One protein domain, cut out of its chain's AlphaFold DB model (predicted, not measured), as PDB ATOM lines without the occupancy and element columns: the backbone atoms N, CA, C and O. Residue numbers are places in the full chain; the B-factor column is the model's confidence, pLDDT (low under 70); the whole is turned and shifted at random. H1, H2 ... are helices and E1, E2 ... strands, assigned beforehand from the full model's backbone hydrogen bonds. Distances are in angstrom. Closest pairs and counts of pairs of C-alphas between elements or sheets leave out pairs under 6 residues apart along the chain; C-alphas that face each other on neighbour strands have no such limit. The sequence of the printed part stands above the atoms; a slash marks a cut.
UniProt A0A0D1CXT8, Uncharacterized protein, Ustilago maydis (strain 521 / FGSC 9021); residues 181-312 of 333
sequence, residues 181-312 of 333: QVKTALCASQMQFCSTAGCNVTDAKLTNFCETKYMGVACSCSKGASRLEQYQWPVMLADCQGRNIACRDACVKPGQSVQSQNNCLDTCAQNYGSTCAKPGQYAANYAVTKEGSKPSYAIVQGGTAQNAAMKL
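Overview. This is residues 181 to 312 of the 333 residues of an uncharacterized protein of Ustilago maydis (strain 521 / FGSC 9021) (UniProt A0A0D1CXT8). A helical hairpin, H2 and H3, reaches out as a long arm from a body in which H1 packs on one side of the two-stranded hairpin E1 and E2, while H4 and part of the loop of residues 285 to 298 lie over the other side. The small hairpin E3 and E4 sits at the arm's root, with E3 beside H2, and residues 254 to 259 stick out at the tip. The printed part has 132 residues, in the order H1 E1 E2 H2 H3 E3 E4 H4; its class is mixed, helices and strands, and both sheets are antiparallel. It is compact, with a radius of gyration of the C-alphas of 16.4 A, though the arm stretches the spans to 59 by 27 by 24 A.

Arrangement. Start at H1, residues 181 to 197; its closest C-alphas to E1, residues 206 to 210, are Cys 187 and Cys 210, 5.1 A apart. E1 forms a hairpin with E2, residues 217 to 221; look for N 207 and O 220, 2.8 A apart. With residues 186 to 193 alone H1 touches H2, residues 234 to 250, closest at the C-alphas of Gln 190 and Pro 234, 5.3 A. H2 and H3, residues 258 to 273, touch in a helical hairpin at a shallow tilt of 4 degrees, opposite ways; the C-alphas of Asn 244 and Tyr 272 are closest, 5.1 A. The closest C-alphas of H2 and E3, residues 282 to 284, are Cys 240 and Ala 283, 4.9 A. E3 forms a hairpin with E4, residues 299 to 301, where N 300 and O 283 are 2.8 A apart. H4, residues 307 to 310, comes nearest to E2 at the C-alphas of Ala 309 and Ala 218, 7.2 A. In H1, H2 and H3 every O i to N i+4 pair is within hydrogen-bond range; H4 is too short for one.

Along the chain. Find C-alpha 181 at (228.556, 130.369, 114.324), where H1 begins its 24.3 A. H2 runs 24.1 A from C-alpha 234 at (222.003, 135.631, 126.595), and H3 20.2 A. H4 ends at C-alpha 310, (204.042, 128.807, 130.154).

Size, cuts and confidence. The C-alphas farthest apart, those of Asp 203 and Gly 255, are 60.5 A apart. The links E2 to H2 and E3 to E4 are long, and the printed part has no cut. Mean pLDDT of the printed part is 86.8; residues 302 to 312 are under 70.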
ATOM      1  N   GLN A 181     227.501 130.241 113.321       96.38
ATOM      2  CA  GLN A 181     228.556 130.369 114.324       96.38
ATOM      3  C   GLN A 181     228.097 131.233 115.506       96.38
ATOM      4  O   GLN A 181     228.262 130.837 116.660       96.38
ATOM      5  N   VAL A 182     227.466 132.380 115.229       96.25
ATOM      6  CA  VAL A 182     226.929 133.273 116.269       96.25
ATOM      7  C   VAL A 182     225.798 132.587 117.029       96.25
ATOM      8  O   VAL A 182     225.781 132.606 118.258       96.25
ATOM      9  N   LYS A 183     224.886 131.917 116.316       96.81
ATOM     10  CA  LYS A 183     223.775 131.169 116.920       96.81
ATOM     11  C   LYS A 183     224.268 130.054 117.844       96.81
ATOM     12  O   LYS A 183     223.781 129.925 118.965       96.81
ATOM     13  N   THR A 184     225.295 129.318 117.424       97.44
ATOM     14  CA  THR A 184     225.934 128.267 118.233       97.44
ATOM     15  C   THR A 184     226.567 128.839 119.502       97.44
ATOM     16  O   THR A 184     226.341 128.314 120.592       97.44
ATOM     17  N   ALA A 185     227.309 129.945 119.390       97.31
ATOM     18  CA  ALA A 185     227.924 130.605 120.540       97.31
ATOM     19  C   ALA A 185     226.875 131.142 121.532       97.31
ATOM     20  O   ALA A 185     227.012 130.959 122.744       97.31
ATOM     21  N   LEU A 186     225.794 131.743 121.024       96.88
ATOM     22  CA  LEU A 186     224.670 132.198 121.842       96.88
ATOM     23  C   LEU A 186     223.990 131.034 122.564       96.88
ATOM     24  O   LEU A 186     223.701 131.150 123.753       96.88
ATOM     25  N   CYS A 187     223.786 129.905 121.885       97.00
ATOM     26  CA  CYS A 187     223.219 128.719 122.512       97.00
ATOM     27  C   CYS A 187     224.111 128.140 123.608       97.00
ATOM     28  O   CYS A 187     223.615 127.847 124.696       97.00
ATOM     29  N   ALA A 188     225.419 128.036 123.371       97.62
ATOM     30  CA  ALA A 188     226.362 127.594 124.393       97.62
ATOM     31  C   ALA A 188     226.324 128.516 125.627       97.62
ATOM     32  O   ALA A 188     226.209 128.040 126.758       97.62
ATOM     33  N   SER A 189     226.329 129.835 125.405       96.69
ATOM     34  CA  SER A 189     226.228 130.832 126.476       96.69
ATOM     35  C   SER A 189     224.902 130.732 127.234       96.69
ATOM     36  O   SER A 189     224.894 130.727 128.464       96.69
ATOM     37  N   GLN A 190     223.781 130.580 126.526       95.25
ATOM     38  CA  GLN A 190     222.457 130.407 127.120       95.25
ATOM     39  C   GLN A 190     222.383 129.159 127.996       95.25
ATOM     40  O   GLN A 190     221.862 129.213 129.112       95.25
ATOM     41  N   MET A 191     222.899 128.039 127.494       95.31
ATOM     42  CA  MET A 191     222.888 126.785 128.232       95.31
ATOM     43  C   MET A 191     223.766 126.876 129.476       95.31
ATOM     44  O   MET A 191     223.346 126.444 130.548       95.31
ATOM     45  N   GLN A 192     224.947 127.486 129.378       95.56
ATOM     46  CA  GLN A 192     225.804 127.718 130.536       95.56
ATOM     47  C   GLN A 192     225.120 128.625 131.565       95.56
ATOM     48  O   GLN A 192     225.057 128.271 132.742       95.56
ATOM     49  N   PHE A 193     224.544 129.743 131.117       93.19
ATOM     50  CA  PHE A 193     223.803 130.675 131.964       93.19
ATOM     51  C   PHE A 193     222.683 129.965 132.730       93.19
ATOM     52  O   PHE A 193     222.560 130.108 133.945       93.19
ATOM     53  N   CYS A 194     221.905 129.138 132.033       91.44
ATOM     54  CA  CYS A 194     220.812 128.394 132.634       91.44
ATOM     55  C   CYS A 194     221.286 127.360 133.667       91.44
ATOM     56  O   CYS A 194     220.730 127.271 134.763       91.44
ATOM     57  N   SER A 195     222.342 126.608 133.344       92.44
ATOM     58  CA  SER A 195     222.942 125.634 134.261       92.44
ATOM     59  C   SER A 195     223.479 126.293 135.531       92.44
ATOM     60  O   SER A 195     223.319 125.741 136.616       92.44
ATOM     61  N   THR A 196     224.080 127.481 135.420       91.19
ATOM     62  CA  THR A 196     224.577 128.243 136.573       91.19
ATOM     63  C   THR A 196     223.444 128.841 137.410       91.19
ATOM     64  O   THR A 196     223.551 128.878 138.633       91.19
ATOM     65  N   ALA A 197     222.352 129.280 136.777       88.56
ATOM     66  CA  ALA A 197     221.182 129.814 137.471       88.56
ATOM     67  C   ALA A 197     220.552 128.780 138.411       88.56
ATOM     68  O   ALA A 197     220.216 129.081 139.559       88.56
ATOM     69  N   GLY A 198     220.366 127.562 137.898       88.12
ATOM     70  CA  GLY A 198     219.609 126.521 138.572       88.12
ATOM     71  C   GLY A 198     218.161 126.927 138.869       88.12
ATOM     72  O   GLY A 198     217.609 127.897 138.335       88.12
ATOM     73  N   CYS A 199     217.536 126.149 139.746       88.56
ATOM     74  CA  CYS A 199     216.161 126.352 140.178       88.56
ATOM     75  C   CYS A 199     216.107 126.963 141.576       88.56
ATOM     76  O   CYS A 199     216.982 126.730 142.412       88.56
ATOM     77  N   ASN A 200     215.062 127.746 141.853       85.62
ATOM     78  CA  ASN A 200     214.853 128.280 143.197       85.62
ATOM     79  C   ASN A 200     214.546 127.159 144.209       85.62
ATOM     80  O   ASN A 200     214.914 127.256 145.375       85.62
ATOM     81  N   VAL A 201     213.937 126.063 143.743       86.19
ATOM     82  CA  VAL A 201     213.627 124.882 144.559       86.19
ATOM     83  C   VAL A 201     214.663 123.784 144.311       86.19
ATOM     84  O   VAL A 201     214.935 123.433 143.164       86.19
ATOM     85  N   THR A 202     215.233 123.232 145.384       83.38
ATOM     86  CA  THR A 202     216.373 122.298 145.340       83.38
ATOM     87  C   THR A 202     216.046 120.941 144.702       83.38
ATOM     88  O   THR A 202     216.937 120.299 144.158       83.38
ATOM     89  N   ASP A 203     214.785 120.498 144.746       87.12
ATOM     90  CA  ASP A 203     214.321 119.233 144.154       87.12
ATOM     91  C   ASP A 203     213.775 119.394 142.721       87.12
ATOM     92  O   ASP A 203     213.324 118.424 142.105       87.12
ATOM     93  N   ALA A 204     213.785 120.615 142.180       87.12
ATOM     94  CA  ALA A 204     213.295 120.883 140.841       87.12
ATOM     95  C   ALA A 204     214.311 120.458 139.777       87.12
ATOM     96  O   ALA A 204     215.505 120.743 139.864       87.12
ATOM     97  N   LYS A 205     213.816 119.822 138.715       88.44
ATOM     98  CA  LYS A 205     214.610 119.492 137.531       88.44
ATOM     99  C   LYS A 205     214.691 120.703 136.614       88.44
ATOM    100  O   LYS A 205     213.659 121.273 136.262       88.44
ATOM    101  N   LEU A 206     215.907 121.052 136.205       90.25
ATOM    102  CA  LEU A 206     216.158 122.086 135.209       90.25
ATOM    103  C   LEU A 206     215.990 121.507 133.799       90.25
ATOM    104  O   LEU A 206     216.681 120.564 133.419       90.25
ATOM    105  N   THR A 207     215.098 122.093 133.011       90.81
ATOM    106  CA  THR A 207     215.042 121.913 131.562       90.81
ATOM    107  C   THR A 207     215.872 123.011 130.917       90.81
ATOM    108  O   THR A 207     215.504 124.187 130.980       90.81
ATOM    109  N   ASN A 208     216.985 122.603 130.313       93.12
ATOM    110  CA  ASN A 208     217.965 123.484 129.700       93.12
ATOM    111  C   ASN A 208     218.294 123.003 128.285       93.12
ATOM    112  O   ASN A 208     218.918 121.955 128.125       93.12
ATOM    113  N   PHE A 209     217.878 123.762 127.279       95.19
ATOM    114  CA  PHE A 209     218.300 123.542 125.899       95.19
ATOM    115  C   PHE A 209     218.309 124.858 125.119       95.19
ATOM    116  O   PHE A 209     217.612 125.817 125.467       95.19
ATOM    117  N   CYS A 210     219.077 124.878 124.035       95.56
ATOM    118  CA  CYS A 210     219.025 125.907 123.007       95.56
ATOM    119  C   CYS A 210     219.283 125.265 121.650       95.56
ATOM    120  O   CYS A 210     220.243 124.511 121.503       95.56
ATOM    121  N   GLU A 211     218.444 125.574 120.667       94.88
ATOM    122  CA  GLU A 211     218.596 125.081 119.299       94.88
ATOM    123  C   GLU A 211     218.890 126.231 118.327       94.88
ATOM    124  O   GLU A 211     218.399 127.343 118.500       94.88
ATOM    125  N   THR A 212     219.709 125.987 117.302       95.81
ATOM    126  CA  THR A 212     220.230 127.045 116.415       95.81
ATOM    127  C   THR A 212     219.362 127.325 115.185       95.81
ATOM    128  O   THR A 212     219.551 128.339 114.505       95.81
ATOM    129  N   LYS A 213     218.398 126.454 114.869       93.75
ATOM    130  CA  LYS A 213     217.541 126.563 113.684       93.75
ATOM    131  C   LYS A 213     216.513 127.679 113.845       93.75
ATOM    132  O   LYS A 213     216.374 128.500 112.941       93.75
ATOM    133  N   TYR A 214     215.808 127.731 114.972       93.25
ATOM    134  CA  TYR A 214     214.830 128.775 115.292       93.25
ATOM    135  C   TYR A 214     215.234 129.642 116.491       93.25
ATOM    136  O   TYR A 214     214.500 130.581 116.816       93.25
ATOM    137  N   MET A 215     216.402 129.390 117.101       94.81
ATOM    138  CA  MET A 215     216.867 130.049 118.329       94.81
ATOM    139  C   MET A 215     215.929 129.824 119.523       94.81
ATOM    140  O   MET A 215     215.887 130.632 120.448       94.81
ATOM    141  N   GLY A 216     215.157 128.736 119.500       94.19
ATOM    142  CA  GLY A 216     214.298 128.303 120.589       94.19
ATOM    143  C   GLY A 216     215.120 127.886 121.805       94.19
ATOM    144  O   GLY A 216     216.012 127.040 121.716       94.19
ATOM    145  N   VAL A 217     214.800 128.464 122.960       93.31
ATOM    146  CA  VAL A 217     215.485 128.187 124.226       93.31
ATOM    147  C   VAL A 217     214.520 127.703 125.294       93.31
ATOM    148  O   VAL A 217     213.374 128.141 125.363       93.31
ATOM    149  N   ALA A 218     215.002 126.862 126.197       90.75
ATOM    150  CA  ALA A 218     214.339 126.635 127.468       90.75
ATOM    151  C   ALA A 218     215.338 126.797 128.598       90.75
ATOM    152  O   ALA A 218     216.403 126.189 128.594       90.75
ATOM    153  N   CYS A 219     214.942 127.593 129.584       89.25
ATOM    154  CA  CYS A 219     215.561 127.606 130.894       89.25
ATOM    155  C   CYS A 219     214.457 127.630 131.949       89.25
ATOM    156  O   CYS A 219     214.061 128.679 132.455       89.25
ATOM    157  N   SER A 220     213.877 126.460 132.198       87.62
ATOM    158  CA  SER A 220     212.705 126.314 133.062       87.62
ATOM    159  C   SER A 220     212.919 125.224 134.100       87.62
ATOM    160  O   SER A 220     213.737 124.328 133.921       87.62
ATOM    161  N   CYS A 221     212.191 125.319 135.205       88.31
ATOM    162  CA  CYS A 221     212.289 124.395 136.322       88.31
ATOM    163  C   CYS A 221     210.984 123.625 136.464       88.31
ATOM    164  O   CYS A 221     209.906 124.202 136.335       88.31
ATOM    165  N   SER A 222     211.067 122.330 136.775       87.31
ATOM    166  CA  SER A 222     209.879 121.493 136.983       87.31
ATOM    167  C   SER A 222     209.017 121.965 138.159       87.31
ATOM    168  O   SER A 222     207.826 121.676 138.202       87.31
ATOM    169  N   LYS A 223     209.627 122.658 139.130       82.50
ATOM    170  CA  LYS A 223     208.968 123.329 140.255       82.50
ATOM    171  C   LYS A 223     209.653 124.668 140.520       82.50
ATOM    172  O   LYS A 223     210.879 124.758 140.474       82.50
ATOM    173  N   GLY A 224     208.860 125.688 140.840       76.62
ATOM    174  CA  GLY A 224     209.359 127.044 141.085       76.62
ATOM    175  C   GLY A 224     210.038 127.681 139.869       76.62
ATOM    176  O   GLY A 224     210.065 127.114 138.775       76.62
ATOM    177  N   ALA A 225     210.530 128.907 140.047       76.81
ATOM    178  CA  ALA A 225     211.188 129.665 138.987       76.81
ATOM    179  C   ALA A 225     212.670 129.306 138.863       76.81
ATOM    180  O   ALA A 225     213.300 128.864 139.831       76.81
ATOM    181  N   SER A 226     213.236 129.541 137.675       81.06
ATOM    182  CA  SER A 226     214.684 129.732 137.586       81.06
ATOM    183  C   SER A 226     215.064 130.939 138.444       81.06
ATOM    184  O   SER A 226     214.279 131.877 138.580       81.06
ATOM    185  N   ARG A 227     216.254 130.908 139.046       78.75
ATOM    186  CA  ARG A 227     216.741 132.016 139.882       78.75
ATOM    187  C   ARG A 227     217.068 133.276 139.085       78.75
ATOM    188  O   ARG A 227     217.226 134.333 139.686       78.75
ATOM    189  N   LEU A 228     217.207 133.156 137.765       80.62
ATOM    190  CA  LEU A 228     217.550 134.266 136.886       80.62
ATOM    191  C   LEU A 228     216.382 134.610 135.975       80.62
ATOM    192  O   LEU A 228     215.712 133.733 135.431       80.62
ATOM    193  N   GLU A 229     216.169 135.907 135.804       84.75
ATOM    194  CA  GLU A 229     215.063 136.459 135.033       84.75
ATOM    195  C   GLU A 229     215.312 136.384 133.524       84.75
ATOM    196  O   GLU A 229     216.454 136.384 133.057       84.75
ATOM    197  N   GLN A 230     214.235 136.360 132.733       85.19
ATOM    198  CA  GLN A 230     214.325 136.152 131.284       85.19
ATOM    199  C   GLN A 230     215.091 137.274 130.573       85.19
ATOM    200  O   GLN A 230     215.813 137.017 129.615       85.19
ATOM    201  N   TYR A 231     214.982 138.520 131.042       86.06
ATOM    202  CA  TYR A 231     215.700 139.653 130.443       86.06
ATOM    203  C   TYR A 231     217.231 139.540 130.565       86.06
ATOM    204  O   TYR A 231     217.954 140.252 129.877       86.06
ATOM    205  N   GLN A 232     217.738 138.659 131.432       88.88
ATOM    206  CA  GLN A 232     219.172 138.402 131.586       88.88
ATOM    207  C   GLN A 232     219.670 137.262 130.694       88.88
ATOM    208  O   GLN A 232     220.872 137.015 130.627       88.88
ATOM    209  N   TRP A 233     218.767 136.546 130.023       91.00
ATOM    210  CA  TRP A 233     219.133 135.420 129.175       91.00
ATOM    211  C   TRP A 233     219.988 135.900 127.997       91.00
ATOM    212  O   TRP A 233     219.567 136.834 127.304       91.00
ATOM    213  N   PRO A 234     221.137 135.255 127.711       94.94
ATOM    214  CA  PRO A 234     222.003 135.631 126.595       94.94
ATOM    215  C   PRO A 234     221.274 135.790 125.256       94.94
ATOM    216  O   PRO A 234     221.510 136.762 124.544       94.94
ATOM    217  N   VAL A 235     220.330 134.895 124.939       94.12
ATOM    218  CA  VAL A 235     219.531 134.989 123.704       94.12
ATOM    219  C   VAL A 235     218.615 136.214 123.715       94.12
ATOM    220  O   VAL A 235     218.519 136.927 122.725       94.12
ATOM    221  N   MET A 236     217.982 136.534 124.840       91.38
ATOM    222  CA  MET A 236     217.113 137.710 124.923       91.38
ATOM    223  C   MET A 236     217.921 139.005 124.821       91.38
ATOM    224  O   MET A 236     217.512 139.943 124.138       91.38
ATOM    225  N   LEU A 237     219.072 139.065 125.494       92.56
ATOM    226  CA  LEU A 237     219.972 140.213 125.445       92.56
ATOM    227  C   LEU A 237     220.491 140.455 124.024       92.56
ATOM    228  O   LEU A 237     220.442 141.588 123.541       92.56
ATOM    229  N   ALA A 238     220.928 139.395 123.341       95.19
ATOM    230  CA  ALA A 238     221.396 139.482 121.965       95.19
ATOM    231  C   ALA A 238     220.295 139.973 121.014       95.19
ATOM    232  O   ALA A 238     220.565 140.809 120.154       95.19
ATOM    233  N   ASP A 239     219.047 139.519 121.182       93.94
ATOM    234  CA  ASP A 239     217.931 140.016 120.370       93.94
ATOM    235  C   ASP A 239     217.670 141.501 120.613       93.94
ATOM    236  O   ASP A 239     217.545 142.259 119.656       93.94
ATOM    237  N   CYS A 240     217.648 141.933 121.877       93.06
ATOM    238  CA  CYS A 240     217.466 143.342 122.215       93.06
ATOM    239  C   CYS A 240     218.542 144.226 121.562       93.06
ATOM    240  O   CYS A 240     218.234 145.248 120.947       93.06
ATOM    241  N   GLN A 241     219.806 143.803 121.637       94.19
ATOM    242  CA  GLN A 241     220.930 144.510 121.021       94.19
ATOM    243  C   GLN A 241     220.832 144.518 119.492       94.19
ATOM    244  O   GLN A 241     221.007 145.562 118.866       94.19
ATOM    245  N   GLY A 242     220.502 143.378 118.887       94.75
ATOM    246  CA  GLY A 242     220.318 143.262 117.448       94.75
ATOM    247  C   GLY A 242     219.171 144.122 116.920       94.75
ATOM    248  O   GLY A 242     219.321 144.805 115.908       94.75
ATOM    249  N   ARG A 243     218.053 144.183 117.652       92.69
ATOM    250  CA  ARG A 243     216.934 145.089 117.356       92.69
ATOM    251  C   ARG A 243     217.315 146.548 117.497       92.69
ATOM    252  O   ARG A 243     216.881 147.341 116.671       92.69
ATOM    253  N   ASN A 244     218.124 146.909 118.493       93.38
ATOM    254  CA  ASN A 244     218.629 148.273 118.627       93.38
ATOM    255  C   ASN A 244     219.406 148.696 117.372       93.38
ATOM    256  O   ASN A 244     219.162 149.767 116.824       93.38
ATOM    257  N   ILE A 245     220.301 147.829 116.889       93.81
ATOM    258  CA  ILE A 245     221.080 148.072 115.668       93.81
ATOM    259  C   ILE A 245     220.136 148.198 114.465       93.81
ATOM    260  O   ILE A 245     220.118 149.240 113.818       93.81
ATOM    261  N   ALA A 246     219.258 147.214 114.253       94.25
ATOM    262  CA  ALA A 246     218.304 147.224 113.142       94.25
ATOM    263  C   ALA A 246     217.352 148.436 113.167       94.25
ATOM    264  O   ALA A 246     216.986 148.966 112.121       94.25
ATOM    265  N   CYS A 247     216.950 148.892 114.357       93.69
ATOM    266  CA  CYS A 247     216.122 150.080 114.540       93.69
ATOM    267  C   CYS A 247     216.866 151.337 114.091       93.69
ATOM    268  O   CYS A 247     216.333 152.121 113.308       93.69
ATOM    269  N   ARG A 248     218.118 151.500 114.535       93.75
ATOM    270  CA  ARG A 248     218.953 152.644 114.156       93.75
ATOM    271  C   ARG A 248     219.248 152.659 112.660       93.75
ATOM    272  O   ARG A 248     219.174 153.725 112.055       93.75
ATOM    273  N   ASP A 249     219.491 151.499 112.059       93.25
ATOM    274  CA  ASP A 249     219.699 151.378 110.613       93.25
ATOM    275  C   ASP A 249     218.432 151.772 109.837       93.25
ATOM    276  O   ASP A 249     218.497 152.523 108.864       93.25
ATOM    277  N   ALA A 250     217.252 151.361 110.316       92.81
ATOM    278  CA  ALA A 250     215.969 151.723 109.714       92.81
ATOM    279  C   ALA A 250     215.616 153.220 109.840       92.81
ATOM    280  O   ALA A 250     214.735 153.701 109.116       92.81
ATOM    281  N   CYS A 251     216.285 153.962 110.730       91.56
ATOM    282  CA  CYS A 251     216.122 155.410 110.863       91.56
ATOM    283  C   CYS A 251     216.848 156.212 109.777       91.56
ATOM    284  O   CYS A 251     216.553 157.393 109.611       91.56
ATOM    285  N   VAL A 252     217.798 155.620 109.046       90.25
ATOM    286  CA  VAL A 252     218.568 156.327 108.015       90.25
ATOM    287  C   VAL A 252     217.904 156.114 106.654       90.25
ATOM    288  O   VAL A 252     218.159 155.124 105.973       90.25
ATOM    289  N   LYS A 253     217.027 157.042 106.246       88.31
ATOM    290  CA  LYS A 253     216.328 156.987 104.949       88.31
ATOM    291  C   LYS A 253     216.741 158.139 104.026       88.31
ATOM    292  O   LYS A 253     216.870 159.273 104.492       88.31
ATOM    293  N   PRO A 254     216.898 157.893 102.711       87.12
ATOM    294  CA  PRO A 254     217.182 158.961 101.759       87.12
ATOM    295  C   PRO A 254     216.019 159.964 101.720       87.12
ATOM    296  O   PRO A 254     214.855 159.575 101.668       87.12
ATOM    297  N   GLY A 255     216.340 161.260 101.753       86.00
ATOM    298  CA  GLY A 255     215.349 162.344 101.688       86.00
ATOM    299  C   GLY A 255     214.612 162.652 102.999       86.00
ATOM    300  O   GLY A 255     213.716 163.494 102.999       86.00
ATOM    301  N   GLN A 256     214.970 162.013 104.117       90.00
ATOM    302  CA  GLN A 256     214.403 162.329 105.429       90.00
ATOM    303  C   GLN A 256     215.061 163.578 106.042       90.00
ATOM    304  O   GLN A 256     216.254 163.814 105.871       90.00
ATOM    305  N   SER A 257     214.285 164.378 106.782       93.25
ATOM    306  CA  SER A 257     214.839 165.513 107.531       93.25
ATOM    307  C   SER A 257     215.724 165.041 108.693       93.25
ATOM    308  O   SER A 257     215.423 164.031 109.336       93.25
ATOM    309  N   VAL A 258     216.763 165.816 109.024       93.44
ATOM    310  CA  VAL A 258     217.647 165.550 110.180       93.44
ATOM    311  C   VAL A 258     216.845 165.454 111.480       93.44
ATOM    312  O   VAL A 258     217.099 164.581 112.304       93.44
ATOM    313  N   GLN A 259     215.818 166.294 111.642       92.00
ATOM    314  CA  GLN A 259     214.956 166.270 112.825       92.00
ATOM    315  C   GLN A 259     214.203 164.941 112.958       92.00
ATOM    316  O   GLN A 259     214.154 164.355 114.038       92.00
ATOM    317  N   SER A 260     213.626 164.440 111.863       89.12
ATOM    318  CA  SER A 260     212.914 163.159 111.866       89.12
ATOM    319  C   SER A 260     213.863 161.977 112.084       89.12
ATOM    320  O   SER A 260     213.482 161.012 112.745       89.12
ATOM    321  N   GLN A 261     215.085 162.056 111.555       91.81
ATOM    322  CA  GLN A 261     216.122 161.053 111.786       91.81
ATOM    323  C   GLN A 261     216.533 161.012 113.264       91.81
ATOM    324  O   GLN A 261     216.520 159.938 113.862       91.81
ATOM    325  N   ASN A 262     216.821 162.166 113.873       92.81
ATOM    326  CA  ASN A 262     217.184 162.258 115.291       92.81
ATOM    327  C   ASN A 262     216.061 161.737 116.194       92.81
ATOM    328  O   ASN A 262     216.317 160.903 117.053       92.81
ATOM    329  N   ASN A 263     214.808 162.122 115.929       91.75
ATOM    330  CA  ASN A 263     213.663 161.627 116.697       91.75
ATOM    331  C   ASN A 263     213.518 160.094 116.618       91.75
ATOM    332  O   ASN A 263     213.219 159.435 117.613       91.75
ATOM    333  N   CYS A 264     213.760 159.505 115.442       91.44
ATOM    334  CA  CYS A 264     213.760 158.052 115.272       91.44
ATOM    335  C   CYS A 264     214.891 157.389 116.073       91.44
ATOM    336  O   CYS A 264     214.650 156.423 116.798       91.44
ATOM    337  N   LEU A 265     216.112 157.930 115.997       92.56
ATOM    338  CA  LEU A 265     217.269 157.416 116.733       92.56
ATOM    339  C   LEU A 265     217.068 157.496 118.251       92.56
ATOM    340  O   LEU A 265     217.368 156.525 118.948       92.56
ATOM    341  N   ASP A 266     216.509 158.600 118.748       92.00
ATOM    342  CA  ASP A 266     216.172 158.777 120.161       92.00
ATOM    343  C   ASP A 266     215.120 157.758 120.605       92.00
ATOM    344  O   ASP A 266     215.270 157.120 121.647       92.00
ATOM    345  N   THR A 267     214.100 157.519 119.777       90.56
ATOM    346  CA  THR A 267     213.068 156.508 120.046       90.56
ATOM    347  C   THR A 267     213.665 155.096 120.087       90.56
ATOM    348  O   THR A 267     213.358 154.320 120.996       90.56
ATOM    349  N   CYS A 268     214.569 154.749 119.163       91.75
ATOM    350  CA  CYS A 268     215.294 153.473 119.186       91.75
ATOM    351  C   CYS A 268     216.162 153.324 120.447       91.75
ATOM    352  O   CYS A 268     216.157 152.267 121.086       91.75
ATOM    353  N   ALA A 269     216.881 154.383 120.831       90.62
ATOM    354  CA  ALA A 269     217.732 154.394 122.015       90.62
ATOM    355  C   ALA A 269     216.917 154.252 123.306       90.62
ATOM    356  O   ALA A 269     217.310 153.498 124.194       90.62
ATOM    357  N   GLN A 270     215.762 154.913 123.402       88.12
ATOM    358  CA  GLN A 270     214.871 154.796 124.555       88.12
ATOM    359  C   GLN A 270     214.272 153.391 124.667       88.12
ATOM    360  O   GLN A 270     214.295 152.817 125.752       88.12
ATOM    361  N   ASN A 271     213.806 152.800 123.566       85.94
ATOM    362  CA  ASN A 271     213.109 151.513 123.610       85.94
ATOM    363  C   ASN A 271     214.032 150.302 123.717       85.94
ATOM    364  O   ASN A 271     213.733 149.384 124.476       85.94
ATOM    365  N   TYR A 272     215.142 150.285 122.978       87.94
ATOM    366  CA  TYR A 272     216.068 149.152 122.969       87.94
ATOM    367  C   TYR A 272     217.343 149.480 123.747       87.94
ATOM    368  O   TYR A 272     217.671 148.791 124.708       87.94
ATOM    369  N   GLY A 273     218.030 150.571 123.399       83.69
ATOM    370  CA  GLY A 273     219.321 150.926 124.004       83.69
ATOM    371  C   GLY A 273     219.284 151.070 125.532       83.69
ATOM    372  O   GLY A 273     220.203 150.622 126.215       83.69
ATOM    373  N   SER A 274     218.211 151.647 126.074       83.94
ATOM    374  CA  SER A 274     218.072 151.894 127.511       83.94
ATOM    375  C   SER A 274     217.507 150.702 128.295       83.94
ATOM    376  O   SER A 274     217.690 150.637 129.514       83.94
ATOM    377  N   THR A 275     216.846 149.751 127.621       87.06
ATOM    378  CA  THR A 275     216.091 148.667 128.272       87.06
ATOM    379  C   THR A 275     216.784 147.306 128.216       87.06
ATOM    380  O   THR A 275     216.472 146.450 129.045       87.06
ATOM    381  N   CYS A 276     217.739 147.091 127.302       89.31
ATOM    382  CA  CYS A 276     218.474 145.827 127.228       89.31
ATOM    383  C   CYS A 276     219.144 145.473 128.570       89.31
ATOM    384  O   CYS A 276     219.730 146.327 129.237       89.31
ATOM    385  N   ALA A 277     219.063 144.197 128.952       87.06
ATOM    386  CA  ALA A 277     219.501 143.637 130.230       87.06
ATOM    387  C   ALA A 277     218.807 144.219 131.478       87.06
ATOM    388  O   ALA A 277     219.318 144.071 132.592       87.06
ATOM    389  N   LYS A 278     217.638 144.859 131.339       87.19
ATOM    390  CA  LYS A 278     216.858 145.391 132.470       87.19
ATOM    391  C   LYS A 278     215.464 144.750 132.555       87.19
ATOM    392  O   LYS A 278     214.953 144.279 131.541       87.19
ATOM    393  N   PRO A 279     214.791 144.787 133.724       81.75
ATOM    394  CA  PRO A 279     213.429 144.266 133.887       81.75
ATOM    395  C   PRO A 279     212.367 144.846 132.938       81.75
ATOM    396  O   PRO A 279     211.290 144.279 132.836       81.75
ATOM    397  N   GLY A 280     212.637 145.951 132.236       81.06
ATOM    398  CA  GLY A 280     211.780 146.505 131.179       81.06
ATOM    399  C   GLY A 280     212.216 146.168 129.750       81.06
ATOM    400  O   GLY A 280     211.733 146.810 128.826       81.06
ATOM    401  N   GLN A 281     213.137 145.221 129.555       86.31
ATOM    402  CA  GLN A 281     213.707 144.912 128.243       86.31
ATOM    403  C   GLN A 281     212.628 144.618 127.203       86.31
ATOM    404  O   GLN A 281     211.806 143.728 127.414       86.31
ATOM    405  N   TYR A 282     212.710 145.307 126.064       86.56
ATOM    406  CA  TYR A 282     211.848 145.114 124.902       86.56
ATOM    407  C   TYR A 282     212.542 144.209 123.867       86.56
ATOM    408  O   TYR A 282     213.430 144.646 123.136       86.56
ATOM    409  N   ALA A 283     212.188 142.920 123.841       88.19
ATOM    410  CA  ALA A 283     212.824 141.911 122.981       88.19
ATOM    411  C   ALA A 283     211.851 140.788 122.590       88.19
ATOM    412  O   ALA A 283     210.845 140.565 123.260       88.19
ATOM    413  N   ALA A 284     212.136 140.062 121.510       89.25
ATOM    414  CA  ALA A 284     211.333 138.913 121.101       89.25
ATOM    415  C   ALA A 284     211.418 137.773 122.119       89.25
ATOM    416  O   ALA A 284     212.480 137.499 122.666       89.25
ATOM    417  N   ASN A 285     210.309 137.067 122.339       88.75
ATOM    418  CA  ASN A 285     210.296 135.878 123.184       88.75
ATOM    419  C   ASN A 285     210.795 134.647 122.411       88.75
ATOM    420  O   ASN A 285     210.079 134.122 121.555       88.75
ATOM    421  N   TYR A 286     211.995 134.179 122.758       91.31
ATOM    422  CA  TYR A 286     212.626 132.973 122.198       91.31
ATOM    423  C   TYR A 286     212.334 131.695 122.979       91.31
ATOM    424  O   TYR A 286     212.799 130.617 122.611       91.31
ATOM    425  N   ALA A 287     211.591 131.790 124.074       89.31
ATOM    426  CA  ALA A 287     211.391 130.638 124.916       89.31
ATOM    427  C   ALA A 287     210.345 129.672 124.369       89.31
ATOM    428  O   ALA A 287     209.306 130.062 123.833       89.31
ATOM    429  N   VAL A 288     210.642 128.387 124.530       90.56
ATOM    430  CA  VAL A 288     209.829 127.275 124.051       90.56
ATOM    431  C   VAL A 288     209.796 126.159 125.089       90.56
ATOM    432  O   VAL A 288     210.686 126.019 125.922       90.56
ATOM    433  N   THR A 289     208.752 125.337 125.040       87.12
ATOM    434  CA  THR A 289     208.579 124.211 125.972       87.12
ATOM    435  C   THR A 289     209.337 122.956 125.552       87.12
ATOM    436  O   THR A 289     209.555 122.070 126.372       87.12
ATOM    437  N   LYS A 290     209.660 122.826 124.260       89.94
ATOM    438  CA  LYS A 290     210.257 121.623 123.672       89.94
ATOM    439  C   LYS A 290     211.277 122.002 122.609       89.94
ATOM    440  O   LYS A 290     211.061 122.953 121.857       89.94
ATOM    441  N   GLU A 291     212.344 121.222 122.535       89.75
ATOM    442  CA  GLU A 291     213.376 121.370 121.515       89.75
ATOM    443  C   GLU A 291     212.785 121.203 120.106       89.75
ATOM    444  O   GLU A 291     211.818 120.466 119.901       89.75
ATOM    445  N   GLY A 292     213.314 121.958 119.141       90.62
ATOM    446  CA  GLY A 292     212.822 121.984 117.759       90.62
ATOM    447  C   GLY A 292     211.524 122.773 117.539       90.62
ATOM    448  O   GLY A 292     211.077 122.896 116.397       90.62
ATOM    449  N   SER A 293     210.919 123.331 118.591       90.69
ATOM    450  CA  SER A 293     209.742 124.198 118.459       90.69
ATOM    451  C   SER A 293     210.145 125.599 118.009       90.69
ATOM    452  O   SER A 293     211.117 126.162 118.504       90.69
ATOM    453  N   LYS A 294     209.355 126.192 117.112       90.50
ATOM    454  CA  LYS A 294     209.546 127.582 116.694       90.50
ATOM    455  C   LYS A 294     208.991 128.529 117.772       90.50
ATOM    456  O   LYS A 294     207.814 128.399 118.118       90.50
ATOM    457  N   PRO A 295     209.779 129.486 118.286       90.25
ATOM    458  CA  PRO A 295     209.270 130.501 119.201       90.25
ATOM    459  C   PRO A 295     208.332 131.485 118.485       90.25
ATOM    460  O   PRO A 295     208.328 131.601 117.259       90.25
ATOM    461  N   SER A 296     207.530 132.223 119.258       84.56
ATOM    462  CA  SER A 296     206.554 133.176 118.700       84.56
ATOM    463  C   SER A 296     207.188 134.388 118.006       84.56
ATOM    464  O   SER A 296     206.533 135.022 117.183       84.56
ATOM    465  N   TYR A 297     208.427 134.741 118.372       86.81
ATOM    466  CA  TYR A 297     209.100 136.007 118.038       86.81
ATOM    467  C   TYR A 297     208.300 137.278 118.376       86.81
ATOM    468  O   TYR A 297     208.717 138.378 118.015       86.81
ATOM    469  N   ALA A 298     207.174 137.153 119.085       83.25
ATOM    470  CA  ALA A 298     206.414 138.290 119.565       83.25
ATOM    471  C   ALA A 298     207.265 139.059 120.577       83.25
ATOM    472  O   ALA A 298     207.938 138.451 121.417       83.25
ATOM    473  N   ILE A 299     207.243 140.387 120.481       83.19
ATOM    474  CA  ILE A 299     207.980 141.227 121.417       83.19
ATOM    475  C   ILE A 299     207.300 141.157 122.775       83.19
ATOM    476  O   ILE A 299     206.089 141.338 122.896       83.19
ATOM    477  N   VAL A 300     208.097 140.872 123.791       78.75
ATOM    478  CA  VAL A 300     207.694 140.876 125.187       78.75
ATOM    479  C   VAL A 300     208.497 141.931 125.922       78.75
ATOM    480  O   VAL A 300     209.646 142.217 125.578       78.75
ATOM    481  N   GLN A 301     207.882 142.490 126.958       78.88
ATOM    482  CA  GLN A 301     208.544 143.408 127.863       78.88
ATOM    483  C   GLN A 301     208.659 142.764 129.245       78.88
ATOM    484  O   GLN A 301     207.648 142.359 129.817       78.88
ATOM    485  N   GLY A 302     209.879 142.641 129.770       62.91
ATOM    486  CA  GLY A 302     210.087 142.234 131.165       62.91
ATOM    487  C   GLY A 302     209.595 140.834 131.536       62.91
ATOM    488  O   GLY A 302     209.044 140.632 132.616       62.91
ATOM    489  N   GLY A 303     209.758 139.859 130.639       61.69
ATOM    490  CA  GLY A 303     209.375 138.474 130.916       61.69
ATOM    491  C   GLY A 303     210.099 137.896 132.141       61.69
ATOM    492  O   GLY A 303     211.292 138.131 132.339       61.69
ATOM    493  N   THR A 304     209.383 137.110 132.949       60.31
ATOM    494  CA  THR A 304     210.002 136.228 133.946       60.31
ATOM    495  C   THR A 304     210.421 134.927 133.269       60.31
ATOM    496  O   THR A 304     209.786 134.492 132.303       60.31
ATOM    497  N   ALA A 305     211.465 134.259 133.767       51.19
ATOM    498  CA  ALA A 305     212.006 133.032 133.157       51.19
ATOM    499  C   ALA A 305     210.968 131.910 132.938       51.19
ATOM    500  O   ALA A 305     211.127 131.069 132.057       51.19
ATOM    501  N   GLN A 306     209.876 131.912 133.707       51.06
ATOM    502  CA  GLN A 306     208.769 130.964 133.563       51.06
ATOM    503  C   GLN A 306     207.676 131.423 132.583       51.06
ATOM    504  O   GLN A 306     207.046 130.582 131.937       51.06
ATOM    505  N   ASN A 307     207.453 132.737 132.438       50.97
ATOM    506  CA  ASN A 307     206.494 133.289 131.466       50.97
ATOM    507  C   ASN A 307     206.876 132.920 130.029       50.97
ATOM    508  O   ASN A 307     206.008 132.725 129.179       50.97
ATOM    509  N   ALA A 308     208.178 132.780 129.817       49.72
ATOM    510  CA  ALA A 308     208.835 132.343 128.609       49.72
ATOM    511  C   ALA A 308     208.227 131.039 128.032       49.72
ATOM    512  O   ALA A 308     207.907 130.977 126.846       49.72
ATOM    513  N   ALA A 309     208.000 130.029 128.881       44.72
ATOM    514  CA  ALA A 309     207.516 128.709 128.470       44.72
ATOM    515  C   ALA A 309     206.007 128.498 128.706       44.72
ATOM    516  O   ALA A 309     205.372 127.751 127.966       44.72
ATOM    517  N   MET A 310     205.406 129.147 129.715       48.75
ATOM    518  CA  MET A 310     204.042 128.807 130.154       48.75
ATOM    519  C   MET A 310     202.908 129.590 129.473       48.75
ATOM    520  O   MET A 310     201.768 129.136 129.513       48.75
ATOM    521  N   LYS A 311     203.173 130.723 128.804       48.41
ATOM    522  CA  LYS A 311     202.099 131.524 128.170       48.41
ATOM    523  C   LYS A 311     201.718 131.104 126.743       48.41
ATOM    524  O   LYS A 311     200.748 131.620 126.204       48.41
ATOM    525  N   LEU A 312     202.423 130.146 126.139       44.38
ATOM    526  CA  LEU A 312     202.082 129.612 124.807       44.38
ATOM    527  C   LEU A 312     201.179 128.366 124.849       44.38
ATOM    528  O   LEU A 312     200.745 127.901 123.800       44.38
TER     529      LEU A 312